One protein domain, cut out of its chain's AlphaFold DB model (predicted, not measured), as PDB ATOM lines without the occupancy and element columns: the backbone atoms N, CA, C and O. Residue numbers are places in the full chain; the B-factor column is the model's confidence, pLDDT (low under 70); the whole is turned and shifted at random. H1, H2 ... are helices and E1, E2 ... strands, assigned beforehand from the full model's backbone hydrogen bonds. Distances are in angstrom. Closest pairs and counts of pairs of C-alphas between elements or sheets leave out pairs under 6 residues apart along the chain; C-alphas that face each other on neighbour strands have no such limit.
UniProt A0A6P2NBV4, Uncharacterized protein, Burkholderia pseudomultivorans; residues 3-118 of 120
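Overview. This is residues 3 to 118 of the 120 residues of an uncharacterized protein of Burkholderia pseudomultivorans (UniProt A0A6P2NBV4). A strongly twisted antiparallel sheet, ordered E1 E2 E3 E4, makes a long body, and H1 with nearby loops forms a small head at one end. The printed part has 116 residues, with E1, E2, H1, E3 and E4 in chain order; the class is mixed, with under half of the residues in named elements. It is loose, radius of gyration of the C-alphas 17.0 A, and spans 50 by 29 by 26 A.

Arrangement. Start at E1, residues 3 to 12, a hairpin with E2, residues 20 to 32; N 8 and O 23 are 2.9 A apart. E2 bends by 74 degrees at residue 28. Its antiparallel neighbour E3, residues 78 to 87, has O 80 2.9 A from N 24. E3 and E4, residues 90 to 93, form a hairpin, with N 92 and O 85 2.8 A apart. H1, residues 37 to 46, is not on the sheet; its O i to N i+4 pairs are all within hydrogen-bond range.

Along the chain. Find C-alpha 3 at (-24.099, -22.413, 54.265); E1 runs 25.7 A. E2 spans 29.9 A, H1 14.4 A, E3 28.1 A, and E4 10.1 A, ending at (-38.796, -13.252, 48.702).

Size, cuts and confidence. The C-alphas farthest apart, Pro 17 and Lys 53, are 49.7 A apart. The printed part has no cut, the link H1 to E3 is long, and no printed residue is under 70 in pLDDT.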
ATOM      1  N   ILE A   3     -24.485 -23.819  54.360       92.00
ATOM      2  CA  ILE A   3     -24.099 -22.413  54.265       92.00
ATOM      3  C   ILE A   3     -24.479 -21.761  55.593       92.00
ATOM      4  O   ILE A   3     -25.579 -21.996  56.097       92.00
ATOM      5  N   LYS A   4     -23.558 -20.996  56.174       94.88
ATOM      6  CA  LYS A   4     -23.768 -20.217  57.395       94.88
ATOM      7  C   LYS A   4     -23.204 -18.814  57.225       94.88
ATOM      8  O   LYS A   4     -22.173 -18.639  56.570       94.88
ATOM      9  N   GLY A   5     -23.868 -17.857  57.853       94.94
ATOM     10  CA  GLY A   5     -23.429 -16.476  57.914       94.94
ATOM     11  C   GLY A   5     -24.549 -15.550  58.361       94.94
ATOM     12  O   GLY A   5     -25.488 -15.975  59.039       94.94
ATOM     13  N   HIS A   6     -24.446 -14.285  57.970       96.19
ATOM     14  CA  HIS A   6     -25.253 -13.208  58.522       96.19
ATOM     15  C   HIS A   6     -26.296 -12.653  57.549       96.19
ATOM     16  O   HIS A   6     -26.131 -12.645  56.328       96.19
ATOM     17  N   MET A   7     -27.370 -12.114  58.128       95.81
ATOM     18  CA  MET A   7     -28.345 -11.279  57.431       95.81
ATOM     19  C   MET A   7     -28.146  -9.825  57.841       95.81
ATOM     20  O   MET A   7     -28.170  -9.508  59.032       95.81
ATOM     21  N   LEU A   8     -28.008  -8.932  56.865       97.06
ATOM     22  CA  LEU A   8     -27.964  -7.492  57.105       97.06
ATOM     23  C   LEU A   8     -29.216  -6.828  56.535       97.06
ATOM     24  O   LEU A   8     -29.428  -6.805  55.323       97.06
ATOM     25  N   TRP A   9     -30.027  -6.241  57.411       97.00
ATOM     26  CA  TRP A   9     -31.188  -5.443  57.025       97.00
ATOM     27  C   TRP A   9     -30.728  -4.059  56.551       97.00
ATOM     28  O   TRP A   9     -30.046  -3.339  57.279       97.00
ATOM     29  N   ARG A  10     -31.075  -3.685  55.316       97.25
ATOM     30  CA  ARG A  10     -30.628  -2.445  54.649       97.25
ATOM     31  C   ARG A  10     -31.716  -1.374  54.549       97.25
ATOM     32  O   ARG A  10     -31.527  -0.375  53.857       97.25
ATOM     33  N   GLY A  11     -32.832  -1.573  55.243       96.75
ATOM     34  CA  GLY A  11     -33.976  -0.666  55.241       96.75
ATOM     35  C   GLY A  11     -34.945  -0.948  54.099       96.75
ATOM     36  O   GLY A  11     -34.985  -2.049  53.560       96.75
ATOM     37  N   GLU A  12     -35.747   0.046  53.739       97.44
ATOM     38  CA  GLU A  12     -36.909  -0.139  52.868       97.44
ATOM     39  C   GLU A  12     -36.556  -0.534  51.427       97.44
ATOM     40  O   GLU A  12     -35.595  -0.038  50.837       97.44
ATOM     41  N   HIS A  13     -37.380  -1.405  50.841       97.31
ATOM     42  CA  HIS A  13     -37.365  -1.735  49.420       97.31
ATOM     43  C   HIS A  13     -38.529  -1.033  48.703       97.31
ATOM     44  O   HIS A  13     -39.669  -1.158  49.148       97.31
ATOM     45  N   PRO A  14     -38.316  -0.384  47.544       96.19
ATOM     46  CA  PRO A  14     -39.355   0.391  46.850       96.19
ATOM     47  C   PRO A  14     -40.490  -0.438  46.221       96.19
ATOM     48  O   PRO A  14     -41.367   0.123  45.574       96.19
ATOM     49  N   ILE A  15     -40.481  -1.767  46.370       95.19
ATOM     50  CA  ILE A  15     -41.444  -2.656  45.693       95.19
ATOM     51  C   ILE A  15     -42.830  -2.597  46.341       95.19
ATOM     52  O   ILE A  15     -43.842  -2.723  45.658       95.19
ATOM     53  N   ALA A  16     -42.870  -2.415  47.661       95.62
ATOM     54  CA  ALA A  16     -44.087  -2.279  48.444       95.62
ATOM     55  C   ALA A  16     -43.756  -1.659  49.813       95.62
ATOM     56  O   ALA A  16     -42.678  -1.926  50.352       95.62
ATOM     57  N   PRO A  17     -44.677  -0.891  50.423       96.19
ATOM     58  CA  PRO A  17     -44.527  -0.433  51.801       96.19
ATOM     59  C   PRO A  17     -44.266  -1.601  52.761       96.19
ATOM     60  O   PRO A  17     -44.966  -2.611  52.728       96.19
ATOM     61  N   GLY A  18     -43.251  -1.466  53.614       95.25
ATOM     62  CA  GLY A  18     -42.854  -2.507  54.567       95.25
ATOM     63  C   GLY A  18     -41.963  -3.613  53.992       95.25
ATOM     64  O   GLY A  18     -41.443  -4.420  54.762       95.25
ATOM     65  N   ALA A  19     -41.719  -3.651  52.678       97.25
ATOM     66  CA  ALA A  19     -40.675  -4.504  52.121       97.25
ATOM     67  C   ALA A  19     -39.295  -4.001  52.569       97.25
ATOM     68  O   ALA A  19     -39.057  -2.794  52.645       97.25
ATOM     69  N   GLN A  20     -38.383  -4.920  52.869       97.75
ATOM     70  CA  GLN A  20     -37.039  -4.609  53.346       97.75
ATOM     71  C   GLN A  20     -35.993  -5.168  52.386       97.75
ATOM     72  O   GLN A  20     -36.082  -6.318  51.960       97.75
ATOM     73  N   LYS A  21     -34.974  -4.365  52.086       98.12
ATOM     74  CA  LYS A  21     -33.725  -4.811  51.478       98.12
ATOM     75  C   LYS A  21     -32.957  -5.657  52.486       98.12
ATOM     76  O   LYS A  21     -32.740  -5.225  53.620       98.12
ATOM     77  N   VAL A  22     -32.518  -6.834  52.061       97.25
ATOM     78  CA  VAL A  22     -31.730  -7.750  52.892       97.25
ATOM     79  C   VAL A  22     -30.492  -8.174  52.124       97.25
ATOM     80  O   VAL A  22     -30.570  -8.483  50.938       97.25
ATOM     81  N   ASP A  23     -29.347  -8.160  52.793       96.81
ATOM     82  CA  ASP A  23     -28.135  -8.785  52.282       96.81
ATOM     83  C   ASP A  23     -27.924 -10.110  53.022       96.81
ATOM     84  O   ASP A  23     -27.810 -10.115  54.251       96.81
ATOM     85  N   PHE A  24     -27.839 -11.214  52.287       95.00
ATOM     86  CA  PHE A  24     -27.451 -12.519  52.817       95.00
ATOM     87  C   PHE A  24     -25.966 -12.734  52.559       95.00
ATOM     88  O   PHE A  24     -25.535 -12.639  51.413       95.00
ATOM     89  N   ILE A  25     -25.181 -13.005  53.599       94.56
ATOM     90  CA  ILE A  25     -23.729 -13.175  53.497       94.56
ATOM     91  C   ILE A  25     -23.359 -14.551  54.047       94.56
ATOM     92  O   ILE A  25     -23.783 -14.911  55.138       94.56
ATOM     93  N   ALA A  26     -22.568 -15.320  53.301       92.69
ATOM     94  CA  ALA A  26     -22.023 -16.602  53.749       92.69
ATOM     95  C   ALA A  26     -20.580 -16.438  54.258       92.69
ATOM     96  O   ALA A  26     -19.624 -16.826  53.584       92.69
ATOM     97  N   ASP A  27     -20.429 -15.818  55.427       93.25
ATOM     98  CA  ASP A  27     -19.149 -15.444  56.047       93.25
ATOM     99  C   ASP A  27     -18.741 -16.313  57.250       93.25
ATOM    100  O   ASP A  27     -17.707 -16.057  57.861       93.25
ATOM    101  N   GLU A  28     -19.487 -17.376  57.569       94.56
ATOM    102  CA  GLU A  28     -19.138 -18.283  58.675       94.56
ATOM    103  C   GLU A  28     -18.717 -19.678  58.214       94.56
ATOM    104  O   GLU A  28     -17.766 -20.257  58.739       94.56
ATOM    105  N   ALA A  29     -19.457 -20.274  57.276       93.81
ATOM    106  CA  ALA A  29     -19.142 -21.604  56.773       93.81
ATOM    107  C   ALA A  29     -19.781 -21.860  55.412       93.81
ATOM    108  O   ALA A  29     -20.934 -21.504  55.169       93.81
ATOM    109  N   TYR A  30     -19.058 -22.589  54.565       93.94
ATOM    110  CA  TYR A  30     -19.569 -23.109  53.306       93.94
ATOM    111  C   TYR A  30     -18.976 -24.499  53.054       93.94
ATOM    112  O   TYR A  30     -17.764 -24.653  52.898       93.94
ATOM    113  N   SER A  31     -19.828 -25.526  53.018       95.31
ATOM    114  CA  SER A  31     -19.429 -26.894  52.691       95.31
ATOM    115  C   SER A  31     -20.267 -27.524  51.578       95.31
ATOM    116  O   SER A  31     -21.485 -27.332  51.469       95.31
ATOM    117  N   VAL A  32     -19.591 -28.319  50.750       95.44
ATOM    118  CA  VAL A  32     -20.168 -29.038  49.614       95.44
ATOM    119  C   VAL A  32     -20.032 -30.537  49.851       95.44
ATOM    120  O   VAL A  32     -18.983 -31.023  50.265       95.44
ATOM    121  N   THR A  33     -21.111 -31.262  49.566       96.81
ATOM    122  CA  THR A  33     -21.178 -32.725  49.628       96.81
ATOM    123  C   THR A  33     -21.647 -33.207  48.262       96.81
ATOM    124  O   THR A  33     -22.795 -32.928  47.897       96.81
ATOM    125  N   PRO A  34     -20.806 -33.885  47.471       95.94
ATOM    126  CA  PRO A  34     -21.238 -34.444  46.203       95.94
ATOM    127  C   PRO A  34     -22.230 -35.576  46.459       95.94
ATOM    128  O   PRO A  34     -21.924 -36.520  47.179       95.94
ATOM    129  N   LEU A  35     -23.422 -35.495  45.873       96.38
ATOM    130  CA  LEU A  35     -24.448 -36.537  46.031       96.38
ATOM    131  C   LEU A  35     -24.497 -37.508  44.843       96.38
ATOM    132  O   LEU A  35     -25.141 -38.544  44.926       96.38
ATOM    133  N   MET A  36     -23.802 -37.183  43.749       96.50
ATOM    134  CA  MET A  36     -23.797 -37.954  42.506       96.50
ATOM    135  C   MET A  36     -22.372 -38.119  41.980       96.50
ATOM    136  O   MET A  36     -21.591 -37.164  42.005       96.50
ATOM    137  N   GLN A  37     -22.059 -39.295  41.420       96.75
ATOM    138  CA  GLN A  37     -20.726 -39.586  40.871       96.75
ATOM    139  C   GLN A  37     -20.326 -38.591  39.782       96.75
ATOM    140  O   GLN A  37     -19.197 -38.114  39.767       96.75
ATOM    141  N   GLY A  38     -21.263 -38.245  38.891       96.12
ATOM    142  CA  GLY A  38     -21.014 -37.281  37.819       96.12
ATOM    143  C   GLY A  38     -20.561 -35.923  38.357       96.12
ATOM    144  O   GLY A  38     -19.616 -35.343  37.833       96.12
ATOM    145  N   PHE A  39     -21.159 -35.459  39.457       94.88
ATOM    146  CA  PHE A  39     -20.751 -34.206  40.082       94.88
ATOM    147  C   PHE A  39     -19.383 -34.329  40.759       94.88
ATOM    148  O   PHE A  39     -18.528 -33.480  40.534       94.88
ATOM    149  N   ALA A  40     -19.122 -35.413  41.499       96.94
ATOM    150  CA  ALA A  40     -17.796 -35.669  42.070       96.94
ATOM    151  C   ALA A  40     -16.697 -35.707  40.988       96.94
ATOM    152  O   ALA A  40     -15.620 -35.148  41.182       96.94
ATOM    153  N   ASN A  41     -16.978 -36.301  39.826       96.50
ATOM    154  CA  ASN A  41     -16.053 -36.334  38.693       96.50
ATOM    155  C   ASN A  41     -15.768 -34.928  38.152       96.50
ATOM    156  O   ASN A  41     -14.608 -34.593  37.940       96.50
ATOM    157  N   VAL A  42     -16.800 -34.094  37.980       95.38
ATOM    158  CA  VAL A  42     -16.620 -32.691  37.570       95.38
ATOM    159  C   VAL A  42     -15.754 -31.945  38.583       95.38
ATOM    160  O   VAL A  42     -14.792 -31.294  38.187       95.38
ATOM    161  N   LEU A  43     -16.034 -32.081  39.882       95.81
ATOM    162  CA  LEU A  43     -15.258 -31.423  40.939       95.81
ATOM    163  C   LEU A  43     -13.792 -31.866  40.957       95.81
ATOM    164  O   LEU A  43     -12.908 -31.033  41.117       95.81
ATOM    165  N   ASN A  44     -13.516 -33.149  40.723       96.25
ATOM    166  CA  ASN A  44     -12.144 -33.645  40.590       96.25
ATOM    167  C   ASN A  44     -11.407 -33.078  39.362       96.25
ATOM    168  O   ASN A  44     -10.180 -33.109  39.338       96.25
ATOM    169  N   THR A  45     -12.121 -32.540  38.370       94.75
ATOM    170  CA  THR A  45     -11.522 -31.865  37.211       94.75
ATOM    171  C   THR A  45     -11.323 -30.371  37.456       94.75
ATOM    172  O   THR A  45     -10.267 -29.837  37.136       94.75
ATOM    173  N   VAL A  46     -12.329 -29.682  38.006       93.50
ATOM    174  CA  VAL A  46     -12.355 -28.204  38.058       93.50
ATOM    175  C   VAL A  46     -12.052 -27.609  39.436       93.50
ATOM    176  O   VAL A  46     -11.854 -26.404  39.549       93.50
ATOM    177  N   ALA A  47     -12.033 -28.430  40.487       92.19
ATOM    178  CA  ALA A  47     -11.834 -28.023  41.879       92.19
ATOM    179  C   ALA A  47     -10.917 -29.017  42.624       92.19
ATOM    180  O   ALA A  47     -11.192 -29.406  43.757       92.19
ATOM    181  N   SER A  48      -9.845 -29.474  41.971       89.38
ATOM    182  CA  SER A  48      -8.869 -30.417  42.542       89.38
ATOM    183  C   SER A  48      -7.792 -29.736  43.390       89.38
ATOM    184  O   SER A  48      -7.306 -30.309  44.361       89.38
ATOM    185  N   HIS A  49      -7.418 -28.504  43.051       88.31
ATOM    186  CA  HIS A  49      -6.395 -27.757  43.777       88.31
ATOM    187  C   HIS A  49      -6.951 -27.201  45.096       88.31
ATOM    188  O   HIS A  49      -7.957 -26.499  45.099       88.31
ATOM    189  N   GLY A  50      -6.292 -27.498  46.222       88.62
ATOM    190  CA  GLY A  50      -6.711 -27.022  47.552       88.62
ATOM    191  C   GLY A  50      -7.817 -27.850  48.226       88.62
ATOM    192  O   GLY A  50      -8.303 -27.478  49.303       88.62
ATOM    193  N   TYR A  51      -8.178 -28.986  47.623       94.69
ATOM    194  CA  TYR A  51      -9.180 -29.926  48.121       94.69
ATOM    195  C   TYR A  51      -8.621 -31.345  48.174       94.69
ATOM    196  O   TYR A  51      -7.722 -31.713  47.419       94.69
ATOM    197  N   ALA A  52      -9.172 -32.158  49.073       95.69
ATOM    198  CA  ALA A  52      -9.005 -33.598  48.965       95.69
ATOM    199  C   ALA A  52      -9.782 -34.099  47.739       95.69
ATOM    200  O   ALA A  52     -10.667 -33.413  47.217       95.69
ATOM    201  N   LYS A  53      -9.489 -35.324  47.300       96.44
ATOM    202  CA  LYS A  53     -10.262 -35.973  46.237       96.44
ATOM    203  C   LYS A  53     -11.756 -35.939  46.579       96.44
ATOM    204  O   LYS A  53     -12.164 -36.307  47.678       96.44
ATOM    205  N   TRP A  54     -12.569 -35.486  45.634       97.12
ATOM    206  CA  TRP A  54     -14.014 -35.430  45.791       97.12
ATOM    207  C   TRP A  54     -14.618 -36.820  45.627       97.12
ATOM    208  O   TRP A  54     -14.405 -37.490  44.614       97.12
ATOM    209  N   GLU A  55     -15.408 -37.226  46.615       97.38
ATOM    210  CA  GLU A  55     -16.090 -38.516  46.674       97.38
ATOM    211  C   GLU A  55     -17.558 -38.309  47.058       97.38
ATOM    212  O   GLU A  55     -17.918 -37.317  47.696       97.38
ATOM    213  N   ILE A  56     -18.424 -39.237  46.650       97.81
ATOM    214  CA  ILE A  56     -19.851 -39.167  46.975       97.81
ATOM    215  C   ILE A  56     -20.038 -39.250  48.491       97.81
ATOM    216  O   ILE A  56     -19.431 -40.083  49.158       97.81
ATOM    217  N   GLY A  57     -20.894 -38.387  49.034       96.50
ATOM    218  CA  GLY A  57     -21.219 -38.340  50.459       96.50
ATOM    219  C   GLY A  57     -20.139 -37.694  51.328       96.50
ATOM    220  O   GLY A  57     -20.429 -37.338  52.470       96.50
ATOM    221  N   GLN A  58     -18.934 -37.465  50.798       96.88
ATOM    222  CA  GLN A  58     -17.862 -36.810  51.537       96.88
ATOM    223  C   GLN A  58     -18.006 -35.296  51.467       96.88
ATOM    224  O   GLN A  58     -18.056 -34.689  50.396       96.88
ATOM    225  N   THR A  59     -18.088 -34.678  52.638       96.81
ATOM    226  CA  THR A  59     -18.250 -33.230  52.756       96.81
ATOM    227  C   THR A  59     -16.886 -32.566  52.843       96.81
ATOM    228  O   THR A  59     -16.057 -32.964  53.657       96.81
ATOM    229  N   GLN A  60     -16.669 -31.520  52.051       96.50
ATOM    230  CA  GLN A  60     -15.479 -30.680  52.157       96.50
ATOM    231  C   GLN A  60     -15.865 -29.210  52.300       96.50
ATOM    232  O   GLN A  60     -16.867 -28.752  51.747       96.50
ATOM    233  N   SER A  61     -15.057 -28.471  53.062       95.12
ATOM    234  CA  SER A  61     -15.198 -27.021  53.191       95.12
ATOM    235  C   SER A  61     -14.630 -26.322  51.959       95.12
ATOM    236  O   SER A  61     -13.460 -26.528  51.618       95.12
ATOM    237  N   VAL A  62     -15.466 -25.484  51.344       94.19
ATOM    238  CA  VAL A  62     -15.129 -24.535  50.266       94.19
ATOM    239  C   VAL A  62     -15.065 -23.096  50.792       94.19
ATOM    240  O   VAL A  62     -14.916 -22.153  50.023       94.19
ATOM    241  N   PHE A  63     -15.211 -22.922  52.107       93.31
ATOM    242  CA  PHE A  63     -15.144 -21.624  52.757       93.31
ATOM    243  C   PHE A  63     -13.764 -20.994  52.575       93.31
ATOM    244  O   PHE A  63     -12.757 -21.653  52.833       93.31
ATOM    245  N   ASP A  64     -13.750 -19.727  52.155       91.00
ATOM    246  CA  ASP A  64     -12.541 -18.933  51.917       91.00
ATOM    247  C   ASP A  64     -11.538 -19.582  50.942       91.00
ATOM    248  O   ASP A  64     -10.323 -19.420  51.037       91.00
ATOM    249  N   LYS A  65     -12.058 -20.356  49.986       92.31
ATOM    250  CA  LYS A  65     -11.279 -21.026  48.945       92.31
ATOM    251  C   LYS A  65     -11.868 -20.742  47.576       92.31
ATOM    252  O   LYS A  65     -13.073 -20.531  47.430       92.31
ATOM    253  N   ASP A  66     -11.024 -20.828  46.557       92.25
ATOM    254  CA  ASP A  66     -11.496 -20.821  45.179       92.25
ATOM    255  C   ASP A  66     -12.375 -22.053  44.931       92.25
ATOM    256  O   ASP A  66     -11.998 -23.191  45.230       92.25
ATOM    257  N   PHE A  67     -13.571 -21.829  44.394       92.81
ATOM    258  CA  PHE A  67     -14.500 -22.898  44.042       92.81
ATOM    259  C   PHE A  67     -15.320 -22.495  42.816       92.81
ATOM    260  O   PHE A  67     -16.450 -22.008  42.902       92.81
ATOM    261  N   VAL A  68     -14.717 -22.723  41.648       89.06
ATOM    262  CA  VAL A  68     -15.235 -22.339  40.325       89.06
ATOM    263  C   VAL A  68     -16.678 -22.792  40.058       89.06
ATOM    264  O   VAL A  68     -17.440 -21.972  39.547       89.06
ATOM    265  N   PRO A  69     -17.120 -24.018  40.422       88.38
ATOM    266  CA  PRO A  69     -18.496 -24.458  40.162       88.38
ATOM    267  C   PRO A  69     -19.583 -23.555  40.751       88.38
ATOM    268  O   PRO A  69     -20.708 -23.574  40.263       88.38
ATOM    269  N   LEU A  70     -19.261 -22.795  41.801       86.12
ATOM    270  CA  LEU A  70     -20.175 -21.851  42.447       86.12
ATOM    271  C   LEU A  70     -19.682 -20.400  42.342       86.12
ATOM    272  O   LEU A  70     -20.186 -19.536  43.053       86.12
ATOM    273  N   GLY A  71     -18.693 -20.130  41.483       86.12
ATOM    274  CA  GLY A  71     -18.137 -18.790  41.283       86.12
ATOM    275  C   GLY A  71     -17.478 -18.187  42.528       86.12
ATOM    276  O   GLY A  71     -17.426 -16.965  42.642       86.12
ATOM    277  N   LEU A  72     -17.007 -19.011  43.471       89.19
ATOM    278  CA  LEU A  72     -16.376 -18.530  44.703       89.19
ATOM    279  C   LEU A  72     -14.889 -18.247  44.478       89.19
ATOM    280  O   LEU A  72     -14.203 -18.999  43.778       89.19
ATOM    281  N   SER A  73     -14.397 -17.188  45.115       90.38
ATOM    282  CA  SER A  73     -12.982 -16.814  45.145       90.38
ATOM    283  C   SER A  73     -12.533 -16.631  46.590       90.38
ATOM    284  O   SER A  73     -13.280 -16.071  47.396       90.38
ATOM    285  N   ALA A  74     -11.310 -17.050  46.905       88.19
ATOM    286  CA  ALA A  74     -10.719 -16.841  48.223       88.19
ATOM    287  C   ALA A  74     -10.739 -15.348  48.616       88.19
ATOM    288  O   ALA A  74     -10.540 -14.458  47.783       88.19
ATOM    289  N   GLY A  75     -11.033 -15.061  49.885       87.25
ATOM    290  CA  GLY A  75     -11.175 -13.712  50.435       87.25
ATOM    291  C   GLY A  75     -12.468 -12.979  50.057       87.25
ATOM    292  O   GLY A  75     -12.668 -11.847  50.501       87.25
ATOM    293  N   LYS A  76     -13.354 -13.575  49.246       87.38
ATOM    294  CA  LYS A  76     -14.649 -12.989  48.875       87.38
ATOM    295  C   LYS A  76     -15.792 -13.884  49.332       87.38
ATOM    296  O   LYS A  76     -16.046 -14.937  48.751       87.38
ATOM    297  N   TYR A  77     -16.520 -13.432  50.348       85.38
ATOM    298  CA  TYR A  77     -17.721 -14.130  50.791       85.38
ATOM    299  C   TYR A  77     -18.840 -13.992  49.765       85.38
ATOM    300  O   TYR A  77     -19.060 -12.923  49.188       85.38
ATOM    301  N   PHE A  78     -19.564 -15.090  49.567       86.44
ATOM    302  CA  PHE A  78     -20.798 -15.079  48.800       86.44
ATOM    303  C   PHE A  78     -21.790 -14.116  49.453       86.44
ATOM    304  O   PHE A  78     -21.997 -14.158  50.670       86.44
ATOM    305  N   LYS A  79     -22.385 -13.251  48.631       91.88
ATOM    306  CA  LYS A  79     -23.357 -12.254  49.058       91.88
ATOM    307  C   LYS A  79     -24.508 -12.181  48.063       91.88
ATOM    308  O   LYS A  79     -24.264 -11.993  46.875       91.88
ATOM    309  N   GLU A  80     -25.736 -12.256  48.564       94.00
ATOM    310  CA  GLU A  80     -26.949 -11.993  47.790       94.00
ATOM    311  C   GLU A  80     -27.651 -10.722  48.281       94.00
ATOM    312  O   GLU A  80     -27.882 -10.542  49.477       94.00
ATOM    313  N   TYR A  81     -27.986  -9.843  47.340       96.69
ATOM    314  CA  TYR A  81     -28.765  -8.624  47.521       96.69
ATOM    315  C   TYR A  81     -30.231  -8.931  47.179       96.69
ATOM    316  O   TYR A  81     -30.624  -8.868  46.018       96.69
ATOM    317  N   ASP A  82     -31.048  -9.262  48.176       96.25
ATOM    318  CA  ASP A  82     -32.435  -9.727  47.994       96.25
ATOM    319  C   ASP A  82     -33.439  -8.854  48.780       96.25
ATOM    320  O   ASP A  82     -33.123  -7.781  49.286       96.25
ATOM    321  N   LEU A  83     -34.690  -9.250  48.900       96.31
ATOM    322  CA  LEU A  83     -35.673  -8.559  49.711       96.31
ATOM    323  C   LEU A  83     -36.498  -9.556  50.505       96.31
ATOM    324  O   LEU A  83     -36.728 -10.689  50.088       96.31
ATOM    325  N   VAL A  84     -37.006  -9.082  51.635       95.75
ATOM    326  CA  VAL A  84     -38.021  -9.784  52.410       95.75
ATOM    327  C   VAL A  84     -39.216  -8.865  52.567       95.75
ATOM    328  O   VAL A  84     -39.086  -7.710  52.976       95.75
ATOM    329  N   TYR A  85     -40.396  -9.389  52.261       95.56
ATOM    330  CA  TYR A  85     -41.658  -8.706  52.500       95.56
ATOM    331  C   TYR A  85     -42.610  -9.632  53.254       95.56
ATOM    332  O   TYR A  85     -42.891 -10.748  52.820       95.56
ATOM    333  N   LEU A  86     -43.082  -9.176  54.413       93.50
ATOM    334  CA  LEU A  86     -44.052  -9.893  55.235       93.50
ATOM    335  C   LEU A  86     -45.410  -9.218  55.080       93.50
ATOM    336  O   LEU A  86     -45.556  -8.035  55.375       93.50
ATOM    337  N   SER A  87     -46.408  -9.964  54.616       91.62
ATOM    338  CA  SER A  87     -47.738  -9.416  54.354       91.62
ATOM    339  C   SER A  87     -48.798 -10.496  54.476       91.62
ATOM    340  O   SER A  87     -48.593 -11.608  53.998       91.62
ATOM    341  N   HIS A  88     -49.927 -10.185  55.117       90.75
ATOM    342  CA  HIS A  88     -51.063 -11.109  55.268       90.75
ATOM    343  C   HIS A  88     -50.675 -12.494  55.833       90.75
ATOM    344  O   HIS A  88     -51.191 -13.520  55.403       90.75
ATOM    345  N   GLY A  89     -49.720 -12.540  56.772       88.88
ATOM    346  CA  GLY A  89     -49.218 -13.797  57.348       88.88
ATOM    347  C   GLY A  89     -48.333 -14.631  56.409       88.88
ATOM    348  O   GLY A  89     -47.991 -15.765  56.740       88.88
ATOM    349  N   MET A  90     -47.939 -14.082  55.257       91.19
ATOM    350  CA  MET A  90     -47.074 -14.716  54.263       91.19
ATOM    351  C   MET A  90     -45.703 -14.039  54.204       91.19
ATOM    352  O   MET A  90     -45.568 -12.848  54.492       91.19
ATOM    353  N   MET A  91     -44.690 -14.808  53.798       91.94
ATOM    354  CA  MET A  91     -43.336 -14.318  53.541       91.94
ATOM    355  C   MET A  91     -43.040 -14.383  52.045       91.94
ATOM    356  O   MET A  91     -43.049 -15.462  51.454       91.94
ATOM    357  N   PHE A  92     -42.746 -13.226  51.467       94.31
ATOM    358  CA  PHE A  92     -42.351 -13.054  50.078       94.31
ATOM    359  C   PHE A  92     -40.850 -12.780  50.011       94.31
ATOM    360  O   PHE A  92     -40.321 -11.977  50.783       94.31
ATOM    361  N   TRP A  93     -40.196 -13.455  49.073       94.62
ATOM    362  CA  TRP A  93     -38.796 -13.252  48.702       94.62
ATOM    363  C   TRP A  93     -38.737 -12.592  47.329       94.62
ATOM    364  O   TRP A  93     -39.744 -12.554  46.614       94.62
ATOM    365  N   GLY A  94     -37.571 -12.092  46.940       95.12
ATOM    366  CA  GLY A  94     -37.366 -11.620  45.585       95.12
ATOM    367  C   GLY A  94     -37.463 -12.743  44.552       95.12
ATOM    368  O   GLY A  94     -36.888 -13.819  44.703       95.12
ATOM    369  N   ALA A  95     -38.197 -12.501  43.468       95.31
ATOM    370  CA  ALA A  95     -38.215 -13.404  42.323       95.31
ATOM    371  C   ALA A  95     -36.943 -13.233  41.485       95.31
ATOM    372  O   ALA A  95     -36.456 -12.118  41.295       95.31
ATOM    373  N   ARG A  96     -36.429 -14.342  40.936       92.69
ATOM    374  CA  ARG A  96     -35.268 -14.341  40.031       92.69
ATOM    375  C   ARG A  96     -35.484 -13.386  38.853       92.69
ATOM    376  O   ARG A  96     -36.590 -13.279  38.320       92.69
ATOM    377  N   ASN A  97     -34.401 -12.741  38.422       92.56
ATOM    378  CA  ASN A  97     -34.411 -11.922  37.216       92.56
ATOM    379  C   ASN A  97     -34.760 -12.793  35.996       92.56
ATOM    380  O   ASN A  97     -34.256 -13.909  35.858       92.56
ATOM    381  N   ILE A  98     -35.617 -12.279  35.108       91.56
ATOM    382  CA  ILE A  98     -36.133 -13.016  33.933       91.56
ATOM    383  C   ILE A  98     -35.000 -13.411  32.972       91.56
ATOM    384  O   ILE A  98     -35.074 -14.434  32.300       91.56
ATOM    385  N   ASP A  99     -33.939 -12.612  32.933       92.12
ATOM    386  CA  ASP A  99     -32.745 -12.828  32.115       92.12
ATOM    387  C   ASP A  99     -31.702 -13.750  32.777       92.12
ATOM    388  O   ASP A  99     -30.619 -13.953  32.231       92.12
ATOM    389  N   GLY A 100     -32.010 -14.315  33.947       88.75
ATOM    390  CA  GLY A 100     -31.140 -15.247  34.657       88.75
ATOM    391  C   GLY A 100     -30.018 -14.594  35.467       88.75
ATOM    392  O   GLY A 100     -29.234 -15.320  36.081       88.75
ATOM    393  N   ARG A 101     -29.933 -13.256  35.528       92.31
ATOM    394  CA  ARG A 101     -28.964 -12.581  36.404       92.31
ATOM    395  C   ARG A 101     -29.177 -12.966  37.868       92.31
ATOM    396  O   ARG A 101     -30.307 -12.998  38.366       92.31
ATOM    397  N   GLY A 102     -28.072 -13.230  38.561       90.38
ATOM    398  CA  GLY A 102     -28.059 -13.465  40.003       90.38
ATOM    399  C   GLY A 102     -28.341 -12.195  40.805       90.38
ATOM    400  O   GLY A 102     -28.523 -11.121  40.243       90.38
ATOM    401  N   PHE A 103     -28.369 -12.325  42.127       94.25
ATOM    402  CA  PHE A 103     -28.541 -11.213  43.068       94.25
ATOM    403  C   PHE A 103     -27.188 -10.763  43.630       94.25
ATOM    404  O   PHE A 103     -27.031 -10.556  44.822       94.25
ATOM    405  N   ASP A 104     -26.171 -10.678  42.782       91.44
ATOM    406  CA  ASP A 104     -24.757 -10.489  43.135       91.44
ATOM    407  C   ASP A 104     -24.349  -9.018  43.331       91.44
ATOM    408  O   ASP A 104     -23.279  -8.726  43.870       91.44
ATOM    409  N   THR A 105     -25.201  -8.074  42.925       93.94
ATOM    410  CA  THR A 105     -24.989  -6.629  43.086       93.94
ATOM    411  C   THR A 105     -26.274  -5.928  43.524       93.94
ATOM    412  O   THR A 105     -27.368  -6.420  43.262       93.94
ATOM    413  N   GLU A 106     -26.158  -4.735  44.120       94.19
ATOM    414  CA  GLU A 106     -27.328  -3.910  44.481       94.19
ATOM    415  C   GLU A 106     -28.208  -3.592  43.261       94.19
ATOM    416  O   GLU A 106     -29.429  -3.567  43.372       94.19
ATOM    417  N   LEU A 107     -27.601  -3.385  42.086       94.69
ATOM    418  CA  LEU A 107     -28.325  -3.121  40.839       94.69
ATOM    419  C   LEU A 107     -29.140  -4.333  40.366       94.69
ATOM    420  O   LEU A 107     -30.162  -4.166  39.705       94.69
ATOM    421  N   ASN A 108     -28.692  -5.543  40.702       96.00
ATOM    422  CA  ASN A 108     -29.381  -6.783  40.363       96.00
ATOM    423  C   ASN A 108     -30.381  -7.230  41.445       96.00
ATOM    424  O   ASN A 108     -30.943  -8.324  41.321       96.00
ATOM    425  N   ARG A 109     -30.609  -6.410  42.484       96.50
ATOM    426  CA  ARG A 109     -31.603  -6.687  43.524       96.50
ATOM    427  C   ARG A 109     -32.985  -6.885  42.877       96.50
ATOM    428  O   ARG A 109     -33.364  -6.105  41.998       96.50
ATOM    429  N   PRO A 110     -33.738  -7.923  43.273       95.62
ATOM    430  CA  PRO A 110     -34.984  -8.285  42.619       95.62
ATOM    431  C   PRO A 110     -36.030  -7.176  42.703       95.62
ATOM    432  O   PRO A 110     -36.223  -6.536  43.732       95.62
ATOM    433  N   THR A 111     -36.761  -6.986  41.609       94.56
ATOM    434  CA  THR A 111     -37.847  -5.996  41.502       94.56
ATOM    435  C   THR A 111     -39.233  -6.633  41.457       94.56
ATOM    436  O   THR A 111     -40.230  -5.930  41.328       94.56
ATOM    437  N   ASN A 112     -39.298  -7.957  41.612       95.12
ATOM    438  CA  ASN A 112     -40.515  -8.762  41.616       95.12
ATOM    439  C   ASN A 112     -40.545  -9.656  42.863       95.12
ATOM    440  O   ASN A 112     -39.497  -9.986  43.416       95.12
ATOM    441  N   LEU A 113     -41.740 -10.082  43.282       94.69
ATOM    442  CA  LEU A 113     -41.928 -11.000  44.408       94.69
ATOM    443  C   LEU A 113     -42.156 -12.431  43.917       94.69
ATOM    444  O   LEU A 113     -42.952 -12.664  43.007       94.69
ATOM    445  N   GLN A 114     -41.497 -13.394  44.552       94.00
ATOM    446  CA  GLN A 114     -41.806 -14.809  44.381       94.00
ATOM    447  C   GLN A 114     -43.171 -15.125  45.012       94.00
ATOM    448  O   GLN A 114     -43.537 -14.554  46.042       94.00
ATOM    449  N   ILE A 115     -43.913 -16.071  44.418       89.62
ATOM    450  CA  ILE A 115     -45.146 -16.605  45.013       89.62
ATOM    451  C   ILE A 115     -44.801 -17.193  46.392       89.62
ATOM    452  O   ILE A 115     -43.945 -18.082  46.473       89.62
ATOM    453  N   PRO A 116     -45.429 -16.707  47.475       87.75
ATOM    454  CA  PRO A 116     -45.066 -17.102  48.823       87.75
ATOM    455  C   PRO A 116     -45.518 -18.538  49.098       87.75
ATOM    456  O   PRO A 116     -46.509 -19.021  48.547       87.75
ATOM    457  N   MET A 117     -44.823 -19.206  50.013       75.31
ATOM    458  CA  MET A 117     -45.309 -20.458  50.587       75.31
ATOM    459  C   MET A 117     -46.088 -20.169  51.868       75.31
ATOM    460  O   MET A 117     -45.651 -19.387  52.714       75.31
ATOM    461  N   VAL A 118     -47.235 -20.824  52.028       75.00
ATOM    462  CA  VAL A 118     -48.003 -20.791  53.276       75.00
ATOM    463  C   VAL A 118     -47.358 -21.768  54.257       75.00
ATOM    464  O   VAL A 118     -47.059 -22.906  53.888       75.00
TER     465      VAL A 118